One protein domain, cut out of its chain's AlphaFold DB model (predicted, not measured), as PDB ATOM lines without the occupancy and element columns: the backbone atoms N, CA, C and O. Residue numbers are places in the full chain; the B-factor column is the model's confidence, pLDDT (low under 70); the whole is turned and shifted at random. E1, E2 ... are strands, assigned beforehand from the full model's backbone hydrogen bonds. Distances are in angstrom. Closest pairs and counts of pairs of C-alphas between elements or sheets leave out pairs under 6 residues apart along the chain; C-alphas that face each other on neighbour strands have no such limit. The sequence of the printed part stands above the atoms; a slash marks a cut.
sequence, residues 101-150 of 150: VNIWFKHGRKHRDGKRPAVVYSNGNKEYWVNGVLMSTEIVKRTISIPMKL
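This is residues 101 to 150 of the 150 residues of an uncharacterized protein of viral metagenome (UniProt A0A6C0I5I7). Little of this domain is regular structure: a small sheet of short strands, a meander with each strand the antiparallel neighbour of the one before, has a long loop, residues 104 to 118, and a tail whose residues 142 to 150 stick out. Of 50 printed residues, 17 are in four named strands, in sheet order E1, E2, E3, E4; the class is all strand. The whole is extended, with a radius of gyration of the C-alphas of 15.5 A and spans of 58 by 17 by 15 A.

E4, residues 133 to 138, spans 15.4 A and E3, residues 126 to 130, 13.5 A. E2 is residues 119 to 121, 6.6 A; E1 is residues 101 to 103, 6.5 A, beginning at C-alpha 101 (21.132, -51.374, -41.105). E4 ends at C-alpha 138 (22.935, -37.422, -38.755).

Hairpin E3 and E4 has N 128 and O 136 within hydrogen-bond range, 2.9 A; hairpin E2 and E3, N 127 and O 119, 2.9 A; hairpin E1 and E2, N 102 and O 120, 2.9 A. Edge strands E1 and E4 are apart.

The C-alphas of His 107 and Leu 150, the farthest apart, are 58.6 A apart. The printed part has no cut. The link E1 to E2 is long, 15 residues. Residues 143 to 150 have pLDDT under 70.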
ATOM      1  N   VAL A 101      20.195 -51.955 -42.060       98.50
ATOM      2  CA  VAL A 101      21.132 -51.374 -41.105       98.50
ATOM      3  C   VAL A 101      22.415 -52.183 -41.002       98.50
ATOM      4  O   VAL A 101      22.386 -53.415 -40.969       98.50
ATOM      5  N   ASN A 102      23.521 -51.454 -40.869       98.75
ATOM      6  CA  ASN A 102      24.815 -51.967 -40.443       98.75
ATOM      7  C   ASN A 102      25.155 -51.392 -39.065       98.75
ATOM      8  O   ASN A 102      25.031 -50.182 -38.851       98.75
ATOM      9  N   ILE A 103      25.580 -52.248 -38.131       98.81
ATOM     10  CA  ILE A 103      25.874 -51.857 -36.746       98.81
ATOM     11  C   ILE A 103      27.250 -52.366 -36.321       98.81
ATOM     12  O   ILE A 103      27.555 -53.552 -36.444       98.81
ATOM     13  N   TRP A 104      28.058 -51.472 -35.759       98.69
ATOM     14  CA  TRP A 104      29.373 -51.759 -35.195       98.69
ATOM     15  C   TRP A 104      29.294 -51.865 -33.673       98.69
ATOM     16  O   TRP A 104      28.694 -51.021 -32.999       98.69
ATOM     17  N   PHE A 105      29.929 -52.904 -33.135       98.19
ATOM     18  CA  PHE A 105      30.039 -53.140 -31.704       98.19
ATOM     19  C   PHE A 105      31.502 -53.282 -31.286       98.19
ATOM     20  O   PHE A 105      32.322 -53.838 -32.012       98.19
ATOM     21  N   LYS A 106      31.803 -52.840 -30.063       94.50
ATOM     22  CA  LYS A 106      33.064 -53.085 -29.355       94.50
ATOM     23  C   LYS A 106      32.729 -53.592 -27.959       94.50
ATOM     24  O   LYS A 106      31.952 -52.967 -27.236       94.50
ATOM     25  N   HIS A 107      33.250 -54.765 -27.599       91.06
ATOM     26  CA  HIS A 107      32.947 -55.445 -26.330       91.06
ATOM     27  C   HIS A 107      31.437 -55.613 -26.048       91.06
ATOM     28  O   HIS A 107      30.996 -55.530 -24.900       91.06
ATOM     29  N   GLY A 108      30.636 -55.854 -27.093       94.19
ATOM     30  CA  GLY A 108      29.185 -56.027 -26.981       94.19
ATOM     31  C   GLY A 108      28.381 -54.733 -26.816       94.19
ATOM     32  O   GLY A 108      27.178 -54.804 -26.586       94.19
ATOM     33  N   ARG A 109      29.000 -53.553 -26.954       97.38
ATOM     34  CA  ARG A 109      28.308 -52.251 -26.926       97.38
ATOM     35  C   ARG A 109      28.444 -51.548 -28.273       97.38
ATOM     36  O   ARG A 109      29.515 -51.621 -28.869       97.38
ATOM     37  N   LYS A 110      27.394 -50.852 -28.736       98.44
ATOM     38  CA  LYS A 110      27.470 -50.018 -29.951       98.44
ATOM     39  C   LYS A 110      28.646 -49.047 -29.820       98.44
ATOM     40  O   LYS A 110      28.722 -48.294 -28.845       98.44
ATOM     41  N   HIS A 111      29.579 -49.110 -30.761       98.06
ATOM     42  CA  HIS A 111      30.801 -48.313 -30.751       98.06
ATOM     43  C   HIS A 111      31.486 -48.423 -32.115       98.06
ATOM     44  O   HIS A 111      31.569 -49.522 -32.665       98.06
ATOM     45  N   ARG A 112      32.053 -47.321 -32.619       98.00
ATOM     46  CA  ARG A 112      32.998 -47.365 -33.742       98.00
ATOM     47  C   ARG A 112      34.104 -46.323 -33.586       98.00
ATOM     48  O   ARG A 112      33.828 -45.134 -33.452       98.00
ATOM     49  N   ASP A 113      35.355 -46.775 -33.630       95.44
ATOM     50  CA  ASP A 113      36.524 -45.905 -33.489       95.44
ATOM     51  C   ASP A 113      36.657 -44.930 -34.683       95.44
ATOM     52  O   ASP A 113      36.210 -45.206 -35.804       95.44
ATOM     53  N   GLY A 114      37.318 -43.788 -34.458       95.25
ATOM     54  CA  GLY A 114      37.696 -42.845 -35.521       95.25
ATOM     55  C   GLY A 114      36.621 -41.834 -35.933       95.25
ATOM     56  O   GLY A 114      36.607 -41.421 -37.086       95.25
ATOM     57  N   LYS A 115      35.723 -41.432 -35.017       94.81
ATOM     58  CA  LYS A 115      34.615 -40.479 -35.284       94.81
ATOM     59  C   LYS A 115      33.699 -40.925 -36.434       94.81
ATOM     60  O   LYS A 115      33.230 -40.116 -37.229       94.81
ATOM     61  N   ARG A 116      33.453 -42.231 -36.528       97.62
ATOM     62  CA  ARG A 116      32.616 -42.846 -37.566       97.62
ATOM     63  C   ARG A 116      31.305 -43.341 -36.963       97.62
ATOM     64  O   ARG A 116      31.257 -43.621 -35.765       97.62
ATOM     65  N   PRO A 117      30.240 -43.456 -37.765       98.44
ATOM     66  CA  PRO A 117      28.953 -43.899 -37.259       98.44
ATOM     67  C   PRO A 117      29.009 -45.369 -36.849       98.44
ATOM     68  O   PRO A 117      29.521 -46.217 -37.586       98.44
ATOM     69  N   ALA A 118      28.464 -45.665 -35.672       98.75
ATOM     70  CA  ALA A 118      28.310 -47.026 -35.172       98.75
ATOM     71  C   ALA A 118      27.012 -47.678 -35.663       98.75
ATOM     72  O   ALA A 118      26.878 -48.894 -35.572       98.75
ATOM     73  N   VAL A 119      26.073 -46.891 -36.191       98.81
ATOM     74  CA  VAL A 119      24.867 -47.368 -36.875       98.81
ATOM     75  C   VAL A 119      24.734 -46.606 -38.185       98.81
ATOM     76  O   VAL A 119      24.795 -45.377 -38.189       98.81
ATOM     77  N   VAL A 120      24.557 -47.327 -39.289       98.69
ATOM     78  CA  VAL A 120      24.301 -46.754 -40.616       98.69
ATOM     79  C   VAL A 120      23.048 -47.403 -41.179       98.69
ATOM     80  O   VAL A 120      23.021 -48.616 -41.376       98.69
ATOM     81  N   TYR A 121      22.023 -46.594 -41.427       98.44
ATOM     82  CA  TYR A 121      20.755 -47.035 -41.996       98.44
ATOM     83  C   TYR A 121      20.774 -46.958 -43.526       98.44
ATOM     84  O   TYR A 121      21.418 -46.089 -44.114       98.44
ATOM     85  N   SER A 122      19.998 -47.826 -44.170       97.12
ATOM     86  CA  SER A 122      19.804 -47.870 -45.629       97.12
ATOM     87  C   SER A 122      19.257 -46.560 -46.208       97.12
ATOM     88  O   SER A 122      19.542 -46.207 -47.350       97.12
ATOM     89  N   ASN A 123      18.498 -45.802 -45.412       95.50
ATOM     90  CA  ASN A 123      17.957 -44.500 -45.797       95.50
ATOM     91  C   ASN A 123      18.982 -43.347 -45.726       95.50
ATOM     92  O   ASN A 123      18.625 -42.214 -46.050       95.50
ATOM     93  N   GLY A 124      20.225 -43.626 -45.319       96.38
ATOM     94  CA  GLY A 124      21.314 -42.659 -45.194       96.38
ATOM     95  C   GLY A 124      21.481 -42.059 -43.796       96.38
ATOM     96  O   GLY A 124      22.497 -41.411 -43.547       96.38
ATOM     97  N   ASN A 125      20.543 -42.291 -42.873       98.19
ATOM     98  CA  ASN A 125      20.676 -41.831 -41.492       98.19
ATOM     99  C   ASN A 125      21.828 -42.551 -40.783       98.19
ATOM    100  O   ASN A 125      22.135 -43.714 -41.068       98.19
ATOM    101  N   LYS A 126      22.445 -41.872 -39.816       98.69
ATOM    102  CA  LYS A 126      23.571 -42.410 -39.048       98.69
ATOM    103  C   LYS A 126      23.448 -42.080 -37.567       98.69
ATOM    104  O   LYS A 126      22.986 -41.000 -37.203       98.69
ATOM    105  N   GLU A 127      23.950 -42.977 -36.725       98.69
ATOM    106  CA  GLU A 127      24.124 -42.737 -35.292       98.69
ATOM    107  C   GLU A 127      25.582 -42.951 -34.889       98.69
ATOM    108  O   GLU A 127      26.223 -43.943 -35.258       98.69
ATOM    109  N   TYR A 128      26.092 -42.037 -34.075       98.69
ATOM    110  CA  TYR A 128      27.441 -42.080 -33.533       98.69
ATOM    111  C   TYR A 128      27.356 -42.521 -32.077       98.69
ATOM    112  O   TYR A 128      26.733 -41.847 -31.261       98.69
ATOM    113  N   TRP A 129      27.973 -43.657 -31.751       98.62
ATOM    114  CA  TRP A 129      27.947 -44.233 -30.407       98.62
ATOM    115  C   TRP A 129      29.360 -44.455 -29.884       98.62
ATOM    116  O   TRP A 129      30.235 -44.904 -30.626       98.62
ATOM    117  N   VAL A 130      29.554 -44.214 -28.589       97.50
ATOM    118  CA  VAL A 130      30.793 -44.520 -27.869       97.50
ATOM    119  C   VAL A 130      30.447 -45.337 -26.632       97.50
ATOM    120  O   VAL A 130      29.772 -44.870 -25.723       97.50
ATOM    121  N   ASN A 131      30.915 -46.586 -26.597       96.75
ATOM    122  CA  ASN A 131      30.763 -47.498 -25.454       96.75
ATOM    123  C   ASN A 131      29.304 -47.699 -25.013       96.75
ATOM    124  O   ASN A 131      29.033 -47.902 -23.829       96.75
ATOM    125  N   GLY A 132      28.378 -47.690 -25.976       97.75
ATOM    126  CA  GLY A 132      26.946 -47.835 -25.730       97.75
ATOM    127  C   GLY A 132      26.215 -46.534 -25.399       97.75
ATOM    128  O   GLY A 132      25.016 -46.590 -25.157       97.75
ATOM    129  N   VAL A 133      26.887 -45.382 -25.436       98.31
ATOM    130  CA  VAL A 133      26.263 -44.060 -25.273       98.31
ATOM    131  C   VAL A 133      26.095 -43.400 -26.640       98.31
ATOM    132  O   VAL A 133      27.053 -43.336 -27.413       98.31
ATOM    133  N   LEU A 134      24.881 -42.935 -26.948       98.38
ATOM    134  CA  LEU A 134      24.591 -42.172 -28.161       98.38
ATOM    135  C   LEU A 134      25.192 -40.771 -28.027       98.38
ATOM    136  O   LEU A 134      24.870 -40.044 -27.092       98.38
ATOM    137  N   MET A 135      26.043 -40.396 -28.975       98.31
ATOM    138  CA  MET A 135      26.722 -39.101 -28.988       98.31
ATOM    139  C   MET A 135      26.025 -38.105 -29.912       98.31
ATOM    140  O   MET A 135      25.890 -36.934 -29.570       98.31
ATOM    141  N   SER A 136      25.602 -38.553 -31.095       98.19
ATOM    142  CA  SER A 136      24.917 -37.712 -32.076       98.19
ATOM    143  C   SER A 136      24.223 -38.539 -33.157       98.19
ATOM    144  O   SER A 136      24.489 -39.734 -33.334       98.19
ATOM    145  N   THR A 137      23.348 -37.875 -33.909       97.88
ATOM    146  CA  THR A 137      22.649 -38.427 -35.072       97.88
ATOM    147  C   THR A 137      22.836 -37.524 -36.284       97.88
ATOM    148  O   THR A 137      22.808 -36.301 -36.155       97.88
ATOM    149  N   GLU A 138      22.944 -38.116 -37.466       97.44
ATOM    150  CA  GLU A 138      22.935 -37.422 -38.755       97.44
ATOM    151  C   GLU A 138      21.719 -37.915 -39.543       97.44
ATOM    152  O   GLU A 138      21.620 -39.103 -39.855       97.44
ATOM    153  N   ILE A 139      20.768 -37.018 -39.816       95.56
ATOM    154  CA  ILE A 139      19.506 -37.345 -40.490       95.56
ATOM    155  C   ILE A 139      19.496 -36.698 -41.870       95.56
ATOM    156  O   ILE A 139      19.611 -35.475 -41.992       95.56
ATOM    157  N   VAL A 140      19.318 -37.511 -42.910       87.56
ATOM    158  CA  VAL A 140      19.200 -37.017 -44.284       87.56
ATOM    159  C   VAL A 140      17.802 -36.431 -44.467       87.56
ATOM    160  O   VAL A 140      16.808 -37.155 -44.546       87.56
ATOM    161  N   LYS A 141      17.705 -35.100 -44.532       81.06
ATOM    162  CA  LYS A 141      16.448 -34.411 -44.846       81.06
ATOM    163  C   LYS A 141      16.146 -34.582 -46.335       81.06
ATOM    164  O   LYS A 141      16.907 -34.117 -47.177       81.06
ATOM    165  N   ARG A 142      15.032 -35.236 -46.667       70.56
ATOM    166  CA  ARG A 142      14.518 -35.273 -48.042       70.56
ATOM    167  C   ARG A 142      13.649 -34.039 -48.268       70.56
ATOM    168  O   ARG A 142      12.563 -33.947 -47.706       70.56
ATOM    169  N   THR A 143      14.125 -33.091 -49.070       61.00
ATOM    170  CA  THR A 143      13.292 -31.982 -49.548       61.00
ATOM    171  C   THR A 143      12.340 -32.526 -50.607       61.00
ATOM    172  O   THR A 143      12.778 -32.958 -51.672       61.00
ATOM    173  N   ILE A 144      11.039 -32.529 -50.322       63.59
ATOM    174  CA  ILE A 144      10.020 -32.785 -51.340       63.59
ATOM    175  C   ILE A 144       9.925 -31.501 -52.167       63.59
ATOM    176  O   ILE A 144       9.348 -30.515 -51.718       63.59
ATOM    177  N   SER A 145      10.545 -31.481 -53.345       59.19
ATOM    178  CA  SER A 145      10.335 -30.401 -54.307       59.19
ATOM    179  C   SER A 145       8.940 -30.579 -54.895       59.19
ATOM    180  O   SER A 145       8.736 -31.443 -55.745       59.19
ATOM    181  N   ILE A 146       7.961 -29.817 -54.408       65.38
ATOM    182  CA  ILE A 146       6.626 -29.773 -55.007       65.38
ATOM    183  C   ILE A 146       6.749 -28.892 -56.259       65.38
ATOM    184  O   ILE A 146       7.051 -27.707 -56.115       65.38
ATOM    185  N   PRO A 147       6.573 -29.418 -57.483       62.75
ATOM    186  CA  PRO A 147       6.556 -28.565 -58.662       62.75
ATOM    187  C   PRO A 147       5.309 -27.674 -58.603       62.75
ATOM    188  O   PRO A 147       4.184 -28.169 -58.690       62.75
ATOM    189  N   MET A 148       5.497 -26.360 -58.456       58.81
ATOM    190  CA  MET A 148       4.442 -25.390 -58.752       58.81
ATOM    191  C   MET A 148       4.169 -25.450 -60.255       58.81
ATOM    192  O   MET A 148       5.009 -25.043 -61.055       58.81
ATOM    193  N   LYS A 149       3.009 -25.985 -60.644       64.12
ATOM    194  CA  LYS A 149       2.464 -25.736 -61.981       64.12
ATOM    195  C   LYS A 149       1.972 -24.285 -62.009       64.12
ATOM    196  O   LYS A 149       1.139 -23.928 -61.177       64.12
ATOM    197  N   LEU A 150       2.558 -23.485 -62.901       62.59
ATOM    198  CA  LEU A 150       2.046 -22.180 -63.335       62.59
ATOM    199  C   LEU A 150       0.790 -22.367 -64.192       62.59
ATOM    200  O   LEU A 150       0.727 -23.403 -64.898       62.59
TER     201      LEU A 150